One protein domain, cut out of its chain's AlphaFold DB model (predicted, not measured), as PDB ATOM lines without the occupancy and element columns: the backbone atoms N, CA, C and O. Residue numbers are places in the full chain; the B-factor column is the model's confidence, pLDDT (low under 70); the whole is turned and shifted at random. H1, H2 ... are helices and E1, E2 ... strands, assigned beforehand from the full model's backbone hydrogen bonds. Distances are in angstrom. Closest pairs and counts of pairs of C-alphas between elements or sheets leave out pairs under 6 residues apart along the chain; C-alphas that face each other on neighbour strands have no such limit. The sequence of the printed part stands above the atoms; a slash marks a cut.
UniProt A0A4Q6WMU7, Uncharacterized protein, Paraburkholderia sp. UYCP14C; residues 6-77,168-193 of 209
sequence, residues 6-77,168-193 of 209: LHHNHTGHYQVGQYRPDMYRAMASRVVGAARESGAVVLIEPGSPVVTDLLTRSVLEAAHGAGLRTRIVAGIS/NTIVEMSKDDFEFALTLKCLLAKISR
ATOM      1  N   LEU A   6     -35.040 -47.236 -41.888       55.16
ATOM      2  CA  LEU A   6     -35.357 -46.213 -42.877       55.16
ATOM      3  C   LEU A   6     -35.907 -44.994 -42.138       55.16
ATOM      4  O   LEU A   6     -37.028 -45.011 -41.634       55.16
ATOM      5  N   HIS A   7     -35.094 -43.939 -42.068       52.69
ATOM      6  CA  HIS A   7     -35.537 -42.619 -41.632       52.69
ATOM      7  C   HIS A   7     -36.159 -41.880 -42.814       52.69
ATOM      8  O   HIS A   7     -35.483 -41.613 -43.809       52.69
ATOM      9  N   HIS A   8     -37.429 -41.499 -42.682       51.22
ATOM     10  CA  HIS A   8     -38.192 -40.819 -43.730       51.22
ATOM     11  C   HIS A   8     -37.562 -39.503 -44.219       51.22
ATOM     12  O   HIS A   8     -37.649 -39.170 -45.402       51.22
ATOM     13  N   ASN A   9     -36.876 -38.784 -43.326       48.62
ATOM     14  CA  ASN A   9     -36.274 -37.483 -43.621       48.62
ATOM     15  C   ASN A   9     -34.852 -37.544 -44.204       48.62
ATOM     16  O   ASN A   9     -34.317 -36.495 -44.557       48.62
ATOM     17  N   HIS A  10     -34.215 -38.719 -44.313       41.62
ATOM     18  CA  HIS A  10     -32.765 -38.781 -44.556       41.62
ATOM     19  C   HIS A  10     -32.306 -39.017 -45.999       41.62
ATOM     20  O   HIS A  10     -31.104 -39.104 -46.241       41.62
ATOM     21  N   THR A  11     -33.193 -39.085 -46.988       44.94
ATOM     22  CA  THR A  11     -32.790 -39.435 -48.358       44.94
ATOM     23  C   THR A  11     -33.618 -38.669 -49.379       44.94
ATOM     24  O   THR A  11     -34.827 -38.544 -49.215       44.94
ATOM     25  N   GLY A  12     -32.975 -38.136 -50.426       51.91
ATOM     26  CA  GLY A  12     -33.535 -37.252 -51.464       51.91
ATOM     27  C   GLY A  12     -34.678 -37.842 -52.304       51.91
ATOM     28  O   GLY A  12     -34.569 -37.993 -53.518       51.91
ATOM     29  N   HIS A  13     -35.782 -38.193 -51.654       58.16
ATOM     30  CA  HIS A  13     -37.017 -38.713 -52.228       58.16
ATOM     31  C   HIS A  13     -38.068 -37.619 -52.391       58.16
ATOM     32  O   HIS A  13     -38.935 -37.737 -53.250       58.16
ATOM     33  N   TYR A  14     -37.950 -36.535 -51.626       62.72
ATOM     34  CA  TYR A  14     -38.724 -35.325 -51.842       62.72
ATOM     35  C   TYR A  14     -38.204 -34.588 -53.075       62.72
ATOM     36  O   TYR A  14     -37.168 -33.930 -53.029       62.72
ATOM     37  N   GLN A  15     -38.939 -34.699 -54.181       62.97
ATOM     38  CA  GLN A  15     -38.634 -33.983 -55.415       62.97
ATOM     39  C   GLN A  15     -39.574 -32.798 -55.611       62.97
ATOM     40  O   GLN A  15     -40.797 -32.914 -55.473       62.97
ATOM     41  N   VAL A  16     -38.991 -31.650 -55.968       64.94
ATOM     42  CA  VAL A  16     -39.752 -30.442 -56.293       64.94
ATOM     43  C   VAL A  16     -40.688 -30.725 -57.468       64.94
ATOM     44  O   VAL A  16     -40.262 -31.212 -58.507       64.94
ATOM     45  N   GLY A  17     -41.973 -30.411 -57.312       66.62
ATOM     46  CA  GLY A  17     -42.986 -30.576 -58.356       66.62
ATOM     47  C   GLY A  17     -43.634 -31.962 -58.413       66.62
ATOM     48  O   GLY A  17     -44.671 -32.100 -59.063       66.62
ATOM     49  N   GLN A  18     -43.122 -32.955 -57.681       72.25
ATOM     50  CA  GLN A  18     -43.715 -34.291 -57.658       72.25
ATOM     51  C   GLN A  18     -45.031 -34.316 -56.864       72.25
ATOM     52  O   GLN A  18     -45.181 -33.652 -55.830       72.25
ATOM     53  N   TYR A  19     -46.002 -35.098 -57.342       79.56
ATOM     54  CA  TYR A  19     -47.236 -35.361 -56.609       79.56
ATOM     55  C   TYR A  19     -46.935 -36.228 -55.378       79.56
ATOM     56  O   TYR A  19     -46.411 -37.337 -55.487       79.56
ATOM     57  N   ARG A  20     -47.240 -35.705 -54.183       78.06
ATOM     58  CA  ARG A  20     -46.828 -36.318 -52.908       78.06
ATOM     59  C   ARG A  20     -47.356 -37.745 -52.703       78.06
ATOM     60  O   ARG A  20     -46.570 -38.587 -52.281       78.06
ATOM     61  N   PRO A  21     -48.624 -38.071 -53.013       84.88
ATOM     62  CA  PRO A  21     -49.111 -39.442 -52.881       84.88
ATOM     63  C   PRO A  21     -48.345 -40.463 -53.726       84.88
ATOM     64  O   PRO A  21     -48.127 -41.578 -53.263       84.88
ATOM     65  N   ASP A  22     -47.892 -40.098 -54.927       84.88
ATOM     66  CA  ASP A  22     -47.099 -41.006 -55.772       84.88
ATOM     67  C   ASP A  22     -45.734 -41.276 -55.142       84.88
ATOM     68  O   ASP A  22     -45.283 -42.420 -55.079       84.88
ATOM     69  N   MET A  23     -45.109 -40.223 -54.614       85.38
ATOM     70  CA  MET A  23     -43.859 -40.318 -53.866       85.38
ATOM     71  C   MET A  23     -44.017 -41.224 -52.635       85.38
ATOM     72  O   MET A  23     -43.206 -42.127 -52.448       85.38
ATOM     73  N   TYR A  24     -45.079 -41.058 -51.838       89.00
ATOM     74  CA  TYR A  24     -45.331 -41.919 -50.677       89.00
ATOM     75  C   TYR A  24     -45.573 -43.380 -51.062       89.00
ATOM     76  O   TYR A  24     -45.041 -44.268 -50.400       89.00
ATOM     77  N   ARG A  25     -46.282 -43.654 -52.165       89.88
ATOM     78  CA  ARG A  25     -46.426 -45.027 -52.680       89.88
ATOM     79  C   ARG A  25     -45.086 -45.617 -53.116       89.88
ATOM     80  O   ARG A  25     -44.795 -46.765 -52.795       89.88
ATOM     81  N   ALA A  26     -44.241 -44.839 -53.790       89.19
ATOM     82  CA  ALA A  26     -42.905 -45.288 -54.177       89.19
ATOM     83  C   ALA A  26     -42.012 -45.577 -52.956       89.19
ATOM     84  O   ALA A  26     -41.292 -46.576 -52.935       89.19
ATOM     85  N   MET A  27     -42.079 -44.735 -51.921       89.94
ATOM     86  CA  MET A  27     -41.385 -44.967 -50.651       89.94
ATOM     87  C   MET A  27     -41.920 -46.216 -49.943       89.94
ATOM     88  O   MET A  27     -41.126 -47.047 -49.512       89.94
ATOM     89  N   ALA A  28     -43.240 -46.407 -49.903       93.56
ATOM     90  CA  ALA A  28     -43.861 -47.588 -49.315       93.56
ATOM     91  C   ALA A  28     -43.394 -48.889 -49.978       93.56
ATOM     92  O   ALA A  28     -42.994 -49.825 -49.285       93.56
ATOM     93  N   SER A  29     -43.343 -48.922 -51.314       92.75
ATOM     94  CA  SER A  29     -42.818 -50.071 -52.061       92.75
ATOM     95  C   SER A  29     -41.372 -50.405 -51.687       92.75
ATOM     96  O   SER A  29     -41.025 -51.579 -51.587       92.75
ATOM     97  N   ARG A  30     -40.526 -49.396 -51.436       92.31
ATOM     98  CA  ARG A  30     -39.137 -49.613 -50.994       92.31
ATOM     99  C   ARG A  30     -39.067 -50.202 -49.591       92.31
ATOM    100  O   ARG A  30     -38.286 -51.119 -49.365       92.31
ATOM    101  N   VAL A  31     -39.890 -49.705 -48.669       93.12
ATOM    102  CA  VAL A  31     -39.952 -50.223 -47.295       93.12
ATOM    103  C   VAL A  31     -40.397 -51.691 -47.297       93.12
ATOM    104  O   VAL A  31     -39.744 -52.536 -46.692       93.12
ATOM    105  N   VAL A  32     -41.453 -52.021 -48.045       94.31
ATOM    106  CA  VAL A  32     -41.949 -53.402 -48.190       94.31
ATOM    107  C   VAL A  32     -40.931 -54.307 -48.889       94.31
ATOM    108  O   VAL A  32     -40.752 -55.455 -48.482       94.31
ATOM    109  N   GLY A  33     -40.234 -53.803 -49.914       93.81
ATOM    110  CA  GLY A  33     -39.133 -54.517 -50.567       93.81
ATOM    111  C   GLY A  33     -38.017 -54.866 -49.581       93.81
ATOM    112  O   GLY A  33     -37.654 -56.033 -49.449       93.81
ATOM    113  N   ALA A  34     -37.567 -53.883 -48.795       91.75
ATOM    114  CA  ALA A  34     -36.556 -54.091 -47.761       91.75
ATOM    115  C   ALA A  34     -37.004 -55.114 -46.703       91.75
ATOM    116  O   ALA A  34     -36.216 -55.979 -46.324       91.75
ATOM    117  N   ALA A  35     -38.270 -55.075 -46.275       93.06
ATOM    118  CA  ALA A  35     -38.832 -56.060 -45.348       93.06
ATOM    119  C   ALA A  35     -38.807 -57.487 -45.922       93.06
ATOM    120  O   ALA A  35     -38.525 -58.448 -45.208       93.06
ATOM    121  N   ARG A  36     -39.093 -57.645 -47.223       91.12
ATOM    122  CA  ARG A  36     -39.060 -58.954 -47.894       91.12
ATOM    123  C   ARG A  36     -37.653 -59.529 -47.965       91.12
ATOM    124  O   ARG A  36     -37.509 -60.725 -47.718       91.12
ATOM    125  N   GLU A  37     -36.679 -58.685 -48.296       91.88
ATOM    126  CA  GLU A  37     -35.265 -59.044 -48.439       91.88
ATOM    127  C   GLU A  37     -34.599 -59.329 -47.089       91.88
ATOM    128  O   GLU A  37     -33.874 -60.308 -46.957       91.88
ATOM    129  N   SER A  38     -34.855 -58.488 -46.083       87.81
ATOM    130  CA  SER A  38     -34.150 -58.517 -44.790       87.81
ATOM    131  C   SER A  38     -34.897 -59.294 -43.696       87.81
ATOM    132  O   SER A  38     -34.406 -59.408 -42.580       87.81
ATOM    133  N   GLY A  39     -36.107 -59.789 -43.978       85.44
ATOM    134  CA  GLY A  39     -36.970 -60.497 -43.021       85.44
ATOM    135  C   GLY A  39     -37.768 -59.579 -42.086       85.44
ATOM    136  O   GLY A  39     -38.910 -59.900 -41.754       85.44
ATOM    137  N   ALA A  40     -37.210 -58.420 -41.725       87.31
ATOM    138  CA  ALA A  40     -37.888 -57.377 -40.960       87.31
ATOM    139  C   ALA A  40     -37.386 -55.972 -41.328       87.31
ATOM    140  O   ALA A  40     -36.246 -55.796 -41.762       87.31
ATOM    141  N   VAL A  41     -38.235 -54.959 -41.133       91.62
ATOM    142  CA  VAL A  41     -37.859 -53.543 -41.269       91.62
ATOM    143  C   VAL A  41     -38.586 -52.685 -40.240       91.62
ATOM    144  O   VAL A  41     -39.721 -52.976 -39.856       91.62
ATOM    145  N   VAL A  42     -37.932 -51.595 -39.839       91.00
ATOM    146  CA  VAL A  42     -38.503 -50.555 -38.983       91.00
ATOM    147  C   VAL A  42     -38.527 -49.228 -39.743       91.00
ATOM    148  O   VAL A  42     -37.485 -48.726 -40.175       91.00
ATOM    149  N   LEU A  43     -39.727 -48.667 -39.895       88.75
ATOM    150  CA  LEU A  43     -39.959 -47.298 -40.348       88.75
ATOM    151  C   LEU A  43     -40.059 -46.390 -39.121       88.75
ATOM    152  O   LEU A  43     -40.819 -46.685 -38.199       88.75
ATOM    153  N   ILE A  44     -39.288 -45.302 -39.118       87.62
ATOM    154  CA  ILE A  44     -39.273 -44.335 -38.018       87.62
ATOM    155  C   ILE A  44     -39.805 -42.989 -38.500       87.62
ATOM    156  O   ILE A  44     -39.227 -42.397 -39.414       87.62
ATOM    157  N   GLU A  45     -40.846 -42.497 -37.827       82.00
ATOM    158  CA  GLU A  45     -41.504 -41.216 -38.109       82.00
ATOM    159  C   GLU A  45     -41.514 -40.305 -36.870       82.00
ATOM    160  O   GLU A  45     -41.584 -40.802 -35.739       82.00
ATOM    161  N   PRO A  46     -41.446 -38.974 -37.042       82.69
ATOM    162  CA  PRO A  46     -41.602 -38.037 -35.940       82.69
ATOM    163  C   PRO A  46     -43.066 -37.955 -35.487       82.69
ATOM    164  O   PRO A  46     -43.981 -37.783 -36.292       82.69
ATOM    165  N   GLY A  47     -43.287 -37.990 -34.174       87.56
ATOM    166  CA  GLY A  47     -44.624 -37.892 -33.595       87.56
ATOM    167  C   GLY A  47     -45.394 -39.211 -33.679       87.56
ATOM    168  O   GLY A  47     -44.803 -40.278 -33.572       87.56
ATOM    169  N   SER A  48     -46.719 -39.178 -33.841       90.12
ATOM    170  CA  SER A  48     -47.517 -40.405 -33.976       90.12
ATOM    171  C   SER A  48     -47.570 -40.875 -35.436       90.12
ATOM    172  O   SER A  48     -47.989 -40.098 -36.293       90.12
ATOM    173  N   PRO A  49     -47.267 -42.154 -35.726       90.38
ATOM    174  CA  PRO A  49     -47.163 -42.677 -37.089       90.38
ATOM    175  C   PRO A  49     -48.524 -42.781 -37.786       90.38
ATOM    176  O   PRO A  49     -48.604 -43.048 -38.977       90.38
ATOM    177  N   VAL A  50     -49.623 -42.596 -37.053       90.50
ATOM    178  CA  VAL A  50     -50.988 -42.680 -37.593       90.50
ATOM    179  C   VAL A  50     -51.692 -41.326 -37.657       90.50
ATOM    180  O   VAL A  50     -52.793 -41.234 -38.199       90.50
ATOM    181  N   VAL A  51     -51.075 -40.260 -37.139       90.31
ATOM    182  CA  VAL A  51     -51.665 -38.918 -37.147       90.31
ATOM    183  C   VAL A  51     -51.092 -38.126 -38.315       90.31
ATOM    184  O   VAL A  51     -49.970 -37.638 -38.275       90.31
ATOM    185  N   THR A  52     -51.902 -37.957 -39.362       85.31
ATOM    186  CA  THR A  52     -51.581 -37.174 -40.577       85.31
ATOM    187  C   THR A  52     -50.419 -37.686 -41.434       85.31
ATOM    188  O   THR A  52     -49.906 -36.954 -42.282       85.31
ATOM    189  N   ASP A  53     -50.064 -38.961 -41.289       88.25
ATOM    190  CA  ASP A  53     -48.973 -39.591 -42.028       88.25
ATOM    191  C   ASP A  53     -49.483 -40.474 -43.185       88.25
ATOM    192  O   ASP A  53     -50.036 -41.563 -43.000       88.25
ATOM    193  N   LEU A  54     -49.306 -39.987 -44.418       89.00
ATOM    194  CA  LEU A  54     -49.678 -40.728 -45.629       89.00
ATOM    195  C   LEU A  54     -48.666 -41.813 -46.013       89.00
ATOM    196  O   LEU A  54     -49.052 -42.763 -46.705       89.00
ATOM    197  N   LEU A  55     -47.398 -41.694 -45.607       90.81
ATOM    198  CA  LEU A  55     -46.404 -42.722 -45.896       90.81
ATOM    199  C   LEU A  55     -46.698 -43.969 -45.076       90.81
ATOM    200  O   LEU A  55     -46.821 -45.044 -45.658       90.81
ATOM    201  N   THR A  56     -46.867 -43.823 -43.762       93.69
ATOM    202  CA  THR A  56     -47.185 -44.940 -42.872       93.69
ATOM    203  C   THR A  56     -48.432 -45.665 -43.357       93.69
ATOM    204  O   THR A  56     -48.420 -46.886 -43.502       93.69
ATOM    205  N   ARG A  57     -49.492 -44.929 -43.716       93.12
ATOM    206  CA  ARG A  57     -50.684 -45.533 -44.320       93.12
ATOM    207  C   ARG A  57     -50.356 -46.336 -45.587       93.12
ATOM    208  O   ARG A  57     -50.766 -47.488 -45.690       93.12
ATOM    209  N   SER A  58     -49.609 -45.749 -46.524       94.25
ATOM    210  CA  SER A  58     -49.224 -46.416 -47.779       94.25
ATOM    211  C   SER A  58     -48.390 -47.678 -47.524       94.25
ATOM    212  O   SER A  58     -48.537 -48.676 -48.223       94.25
ATOM    213  N   VAL A  59     -47.523 -47.646 -46.511       95.06
ATOM    214  CA  VAL A  59     -46.699 -48.774 -46.068       95.06
ATOM    215  C   VAL A  59     -47.559 -49.891 -45.492       95.06
ATOM    216  O   VAL A  59     -47.375 -51.040 -45.881       95.06
ATOM    217  N   LEU A  60     -48.515 -49.574 -44.618       95.50
ATOM    218  CA  LEU A  60     -49.432 -50.560 -44.038       95.50
ATOM    219  C   LEU A  60     -50.289 -51.232 -45.120       95.50
ATOM    220  O   LEU A  60     -50.407 -52.456 -45.132       95.50
ATOM    221  N   GLU A  61     -50.832 -50.450 -46.059       95.25
ATOM    222  CA  GLU A  61     -51.605 -50.964 -47.199       95.25
ATOM    223  C   GLU A  61     -50.745 -51.883 -48.089       95.25
ATOM    224  O   GLU A  61     -51.152 -53.002 -48.414       95.25
ATOM    225  N   ALA A  62     -49.525 -51.457 -48.434       95.25
ATOM    226  CA  ALA A  62     -48.608 -52.242 -49.259       95.25
ATOM    227  C   ALA A  62     -48.113 -53.517 -48.551       95.25
ATOM    228  O   ALA A  62     -48.009 -54.571 -49.179       95.25
ATOM    229  N   ALA A  63     -47.829 -53.445 -47.249       95.56
ATOM    230  CA  ALA A  63     -47.406 -54.585 -46.442       95.56
ATOM    231  C   ALA A  63     -48.526 -55.625 -46.314       95.56
ATOM    232  O   ALA A  63     -48.273 -56.816 -46.500       95.56
ATOM    233  N   HIS A  64     -49.766 -55.175 -46.093       95.06
ATOM    234  CA  HIS A  64     -50.939 -56.045 -46.084       95.06
ATOM    235  C   HIS A  64     -51.117 -56.761 -47.429       95.06
ATOM    236  O   HIS A  64     -51.202 -57.988 -47.464       95.06
ATOM    237  N   GLY A  65     -51.069 -56.023 -48.546       94.69
ATOM    238  CA  GLY A  65     -51.123 -56.610 -49.891       94.69
ATOM    239  C   GLY A  65     -49.959 -57.561 -50.201       94.69
ATOM    240  O   GLY A  65     -50.070 -58.428 -51.064       94.69
ATOM    241  N   ALA A  66     -48.846 -57.433 -49.478       93.75
ATOM    242  CA  ALA A  66     -47.673 -58.289 -49.586       93.75
ATOM    243  C   ALA A  66     -47.681 -59.503 -48.640       93.75
ATOM    244  O   ALA A  66     -46.709 -60.262 -48.673       93.75
ATOM    245  N   GLY A  67     -48.716 -59.676 -47.808       94.69
ATOM    246  CA  GLY A  67     -48.789 -60.734 -46.796       94.69
ATOM    247  C   GLY A  67     -47.795 -60.563 -45.640       94.69
ATOM    248  O   GLY A  67     -47.467 -61.536 -44.967       94.69
ATOM    249  N   LEU A  68     -47.278 -59.350 -45.421       94.06
ATOM    250  CA  LEU A  68     -46.378 -59.043 -44.311       94.06
ATOM    251  C   LEU A  68     -47.179 -58.665 -43.067       94.06
ATOM    252  O   LEU A  68     -48.188 -57.959 -43.146       94.06
ATOM    253  N   ARG A  69     -46.698 -59.082 -41.897       94.81
ATOM    254  CA  ARG A  69     -47.300 -58.680 -40.625       94.81
ATOM    255  C   ARG A  69     -46.767 -57.313 -40.243       94.81
ATOM    256  O   ARG A  69     -45.594 -57.017 -40.467       94.81
ATOM    257  N   THR A  70     -47.635 -56.482 -39.681       94.94
ATOM    258  CA  THR A  70     -47.312 -55.103 -39.314       94.94
ATOM    259  C   THR A  70     -47.674 -54.851 -37.856       94.94
ATOM    260  O   THR A  70     -48.647 -55.405 -37.342       94.94
ATOM    261  N   ARG A  71     -46.879 -54.021 -37.181       94.38
ATOM    262  CA  ARG A  71     -47.107 -53.570 -35.810       94.38
ATOM    263  C   ARG A  71     -46.847 -52.073 -35.722       94.38
ATOM    264  O   ARG A  71     -45.789 -51.588 -36.115       94.38
ATOM    265  N   ILE A  72     -47.801 -51.355 -35.142       93.25
ATOM    266  CA  ILE A  72     -47.676 -49.929 -34.848       93.25
ATOM    267  C   ILE A  72     -47.253 -49.783 -33.389       93.25
ATOM    268  O   ILE A  72     -47.914 -50.315 -32.493       93.25
ATOM    269  N   VAL A  73     -46.159 -49.068 -33.138       92.06
ATOM    270  CA  VAL A  73     -45.825 -48.575 -31.799       92.06
ATOM    271  C   VAL A  73     -46.449 -47.192 -31.663       92.06
ATOM    272  O   VAL A  73     -46.320 -46.363 -32.559       92.06
ATOM    273  N   ALA A  74     -47.185 -46.955 -30.578       88.69
ATOM    274  CA  ALA A  74     -47.822 -45.664 -30.351       88.69
ATOM    275  C   ALA A  74     -46.771 -44.573 -30.092       88.69
ATOM    276  O   ALA A  74     -45.763 -44.815 -29.428       88.69
ATOM    277  N   GLY A  75     -47.046 -43.376 -30.604       87.94
ATOM    278  CA  GLY A  75     -46.239 -42.176 -30.418       87.94
ATOM    279  C   GLY A  75     -47.098 -41.012 -29.950       87.94
ATOM    280  O   GLY A  75     -48.320 -41.047 -30.097       87.94
ATOM    281  N   ILE A  76     -46.457 -39.974 -29.421       89.19
ATOM    282  CA  ILE A  76     -47.130 -38.729 -29.034       89.19
ATOM    283  C   ILE A  76     -47.226 -37.844 -30.278       89.19
ATOM    284  O   ILE A  76     -46.218 -37.556 -30.917       89.19
ATOM    285  N   SER A  77     -48.436 -37.449 -30.660       90.81
ATOM    286  CA  SER A  77     -48.674 -36.622 -31.839       90.81
ATOM    287  C   SER A  77     -48.616 -35.128 -31.510       90.81
ATOM    288  O   SER A  77     -48.499 -34.702 -30.359       90.81
ATOM    289  N   ASN A 168     -39.158 -40.008 -31.874       40.34
ATOM    290  CA  ASN A 168     -39.172 -40.981 -32.951       40.34
ATOM    291  C   ASN A 168     -40.127 -42.121 -32.591       40.34
ATOM    292  O   ASN A 168     -39.954 -42.755 -31.549       40.34
ATOM    293  N   THR A 169     -41.080 -42.414 -33.469       46.22
ATOM    294  CA  THR A 169     -42.007 -43.536 -33.312       46.22
ATOM    295  C   THR A 169     -41.783 -44.588 -34.383       46.22
ATOM    296  O   THR A 169     -41.348 -44.284 -35.487       46.22
ATOM    297  N   ILE A 170     -42.051 -45.844 -34.027       46.31
ATOM    298  CA  ILE A 170     -41.649 -47.036 -34.768       46.31
ATOM    299  C   ILE A 170     -42.875 -47.729 -35.369       46.31
ATOM    300  O   ILE A 170     -43.813 -48.102 -34.663       46.31
ATOM    301  N   VAL A 171     -42.840 -47.967 -36.675       41.84
ATOM    302  CA  VAL A 171     -43.708 -48.932 -37.355       41.84
ATOM    303  C   VAL A 171     -42.835 -50.103 -37.780       41.84
ATOM    304  O   VAL A 171     -41.878 -49.932 -38.533       41.84
ATOM    305  N   GLU A 172     -43.145 -51.295 -37.282       46.81
ATOM    306  CA  GLU A 172     -42.372 -52.509 -37.539       46.81
ATOM    307  C   GLU A 172     -43.146 -53.465 -38.449       46.81
ATOM    308  O   GLU A 172     -44.365 -53.613 -38.336       46.81
ATOM    309  N   MET A 173     -42.428 -54.135 -39.350       60.53
ATOM    310  CA  MET A 173     -42.965 -55.188 -40.212       60.53
ATOM    311  C   MET A 173     -42.077 -56.430 -40.126       60.53
ATOM    312  O   MET A 173     -40.862 -56.310 -40.269       60.53
ATOM    313  N   SER A 174     -42.670 -57.608 -39.904       45.56
ATOM    314  CA  SER A 174     -41.942 -58.872 -39.677       45.56
ATOM    315  C   SER A 174     -42.671 -60.088 -40.267       45.56
ATOM    316  O   SER A 174     -43.897 -60.079 -40.426       45.56
ATOM    317  N   LYS A 175     -41.918 -61.159 -40.561       42.28
ATOM    318  CA  LYS A 175     -42.444 -62.478 -40.953       42.28
ATOM    319  C   LYS A 175     -42.691 -63.432 -39.766       42.28
ATOM    320  O   LYS A 175     -43.689 -64.138 -39.813       42.28
ATOM    321  N   ASP A 176     -41.927 -63.357 -38.665       46.09
ATOM    322  CA  ASP A 176     -41.932 -64.366 -37.573       46.09
ATOM    323  C   ASP A 176     -42.106 -63.765 -36.157       46.09
ATOM    324  O   ASP A 176     -41.804 -62.590 -35.940       46.09
ATOM    325  N   ASP A 177     -42.652 -64.538 -35.199       39.97
ATOM    326  CA  ASP A 177     -43.082 -64.069 -33.857       39.97
ATOM    327  C   ASP A 177     -42.008 -64.108 -32.756       39.97
ATOM    328  O   ASP A 177     -42.119 -63.399 -31.754       39.97
ATOM    329  N   PHE A 178     -40.967 -64.931 -32.908       34.41
ATOM    330  CA  PHE A 178     -40.134 -65.362 -31.774       34.41
ATOM    331  C   PHE A 178     -38.898 -64.473 -31.493       34.41
ATOM    332  O   PHE A 178     -38.379 -64.478 -30.380       34.41
ATOM    333  N   GLU A 179     -38.450 -63.633 -32.439       39.69
ATOM    334  CA  GLU A 179     -37.283 -62.723 -32.282       39.69
ATOM    335  C   GLU A 179     -37.607 -61.384 -31.565       39.69
ATOM    336  O   GLU A 179     -36.738 -60.527 -31.366       39.69
ATOM    337  N   PHE A 180     -38.862 -61.180 -31.162       38.06
ATOM    338  CA  PHE A 180     -39.423 -59.868 -30.816       38.06
ATOM    339  C   PHE A 180     -38.918 -59.265 -29.484       38.06
ATOM    340  O   PHE A 180     -38.539 -58.094 -29.421       38.06
ATOM    341  N   ALA A 181     -38.864 -60.045 -28.399       31.45
ATOM    342  CA  ALA A 181     -38.600 -59.503 -27.056       31.45
ATOM    343  C   ALA A 181     -37.138 -59.062 -26.830       31.45
ATOM    344  O   ALA A 181     -36.867 -58.147 -26.045       31.45
ATOM    345  N   LEU A 182     -36.190 -59.699 -27.520       32.25
ATOM    346  CA  LEU A 182     -34.759 -59.405 -27.396       32.25
ATOM    347  C   LEU A 182     -34.370 -58.137 -28.177       32.25
ATOM    348  O   LEU A 182     -33.480 -57.384 -27.785       32.25
ATOM    349  N   THR A 183     -35.101 -57.872 -29.254       37.19
ATOM    350  CA  THR A 183     -34.809 -56.842 -30.248       37.19
ATOM    351  C   THR A 183     -35.228 -55.437 -29.784       37.19
ATOM    352  O   THR A 183     -34.467 -54.478 -29.946       37.19
ATOM    353  N   LEU A 184     -36.371 -55.313 -29.095       33.91
ATOM    354  CA  LEU A 184     -36.872 -54.040 -28.551       33.91
ATOM    355  C   LEU A 184     -35.942 -53.444 -27.476       33.91
ATOM    356  O   LEU A 184     -35.698 -52.236 -27.456       33.91
ATOM    357  N   LYS A 185     -35.367 -54.294 -26.611       31.44
ATOM    358  CA  LYS A 185     -34.400 -53.875 -25.579       31.44
ATOM    359  C   LYS A 185     -33.127 -53.288 -26.195       31.44
ATOM    360  O   LYS A 185     -32.628 -52.270 -25.722       31.44
ATOM    361  N   CYS A 186     -32.634 -53.889 -27.276       35.59
ATOM    362  CA  CYS A 186     -31.445 -53.419 -27.987       35.59
ATOM    363  C   CYS A 186     -31.682 -52.102 -28.744       35.59
ATOM    364  O   CYS A 186     -30.780 -51.267 -28.805       35.59
ATOM    365  N   LEU A 187     -32.879 -51.894 -29.304       38.91
ATOM    366  CA  LEU A 187     -33.227 -50.676 -30.041       38.91
ATOM    367  C   LEU A 187     -33.369 -49.456 -29.120       38.91
ATOM    368  O   LEU A 187     -32.753 -48.422 -29.378       38.91
ATOM    369  N   LEU A 188     -34.094 -49.590 -28.005       41.69
ATOM    370  CA  LEU A 188     -34.216 -48.521 -27.003       41.69
ATOM    371  C   LEU A 188     -32.848 -48.145 -26.400       41.69
ATOM    372  O   LEU A 188     -32.569 -46.968 -26.162       41.69
ATOM    373  N   ALA A 189     -31.948 -49.122 -26.240       38.72
ATOM    374  CA  ALA A 189     -30.569 -48.901 -25.799       38.72
ATOM    375  C   ALA A 189     -29.671 -48.209 -26.848       38.72
ATOM    376  O   ALA A 189     -28.665 -47.604 -26.485       38.72
ATOM    377  N   LYS A 190     -30.003 -48.290 -28.144       39.00
ATOM    378  CA  LYS A 190     -29.282 -47.587 -29.222       39.00
ATOM    379  C   LYS A 190     -29.809 -46.171 -29.439       39.00
ATOM    380  O   LYS A 190     -29.002 -45.261 -29.586       39.00
ATOM    381  N   ILE A 191     -31.129 -45.971 -29.404       39.03
ATOM    382  CA  ILE A 191     -31.753 -44.640 -29.532       39.03
ATOM    383  C   ILE A 191     -31.313 -43.723 -28.381       39.03
ATOM    384  O   ILE A 191     -30.988 -42.564 -28.612       39.03
ATOM    385  N   SER A 192     -31.193 -44.257 -27.163       38.22
ATOM    386  CA  SER A 192     -30.670 -43.525 -25.995       38.22
ATOM    387  C   SER A 192     -29.181 -43.151 -26.082       38.22
ATOM    388  O   SER A 192     -28.701 -42.390 -25.245       38.22
ATOM    389  N   ARG A 193     -28.442 -43.661 -27.078       35.62
ATOM    390  CA  ARG A 193     -27.016 -43.371 -27.314       35.62
ATOM    391  C   ARG A 193     -26.766 -42.453 -28.508       35.62
ATOM    392  O   ARG A 193     -25.606 -42.196 -28.820       35.62
TER     393      ARG A 193
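Overview. This is residues 6 to 77 and 168 to 193 of the 209 residues of an uncharacterized protein of Paraburkholderia sp. UYCP14C (UniProt A0A4Q6WMU7). A small three-stranded sheet has two helices, H1 and H2, covering one face, while H3 is off the sheet and residues 178 to 190 stick out. The printed part has 98 residues with three named helices and three named strands, in the order H1, E1, H2, E2, E3, H3. The sheet's order is E1, E3, E2, all antiparallel; the class is mixed, with two layers, helices on one face of a sheet. The whole is compact, with a radius of gyration of the C-alphas of 13.6 A, and spans 43 by 30 by 22 A.

Arrangement. Residues 6 to 7 pair, parallel, with residues 43 to 44 of E1, residues 40 to 46. H1, residues 20 to 38, lies over E1 at a height over the sheet of 10.7 A; their closest C-alphas, Ala 35 and Val 41, are 4.9 A apart. E1 is antiparallel to E3, residues 168 to 174, with N 43 and O 171 within hydrogen-bond range at 2.8 A. H2, residues 54 to 65, touches H1 at a steep tilt of 48 degrees, the same way; their closest C-alphas, Ala 28 and Val 59, are 4.5 A apart. H2 lies over E3 and E2, residues 69 to 72, on the same face as H1. E2 and E3 are antiparallel neighbours, with N 71 and O 172 within hydrogen-bond range at 2.8 A. E1, H2, E2 form a split strand-helix-strand unit, two strands running the same way with E3 between them and a right-handed crossover. H3, residues 180 to 191, is apart from H1, E1, H2 and E2. Every O i to N i+4 pair is within hydrogen-bond range in H1 and H2, and 5 of 8 in H3.

Along the chain. H1 begins at C-alpha 20 (-46.828, -36.318, -52.908) and is 26.8 A long. E1 is 20.3 A, H2 16.5 A, E2 10.5 A and E3 19.3 A long. H3, 17.1 A, ends at C-alpha 191 (-31.753, -44.640, -29.532).

Size, cuts and confidence. Residues 78 to 167 are not printed; C-alphas 77 and 168 are 10.5 A apart across the cut. Of the links printed whole, no link is long. Residues 6 to 17 and 168 to 193 of this model are under pLDDT 70.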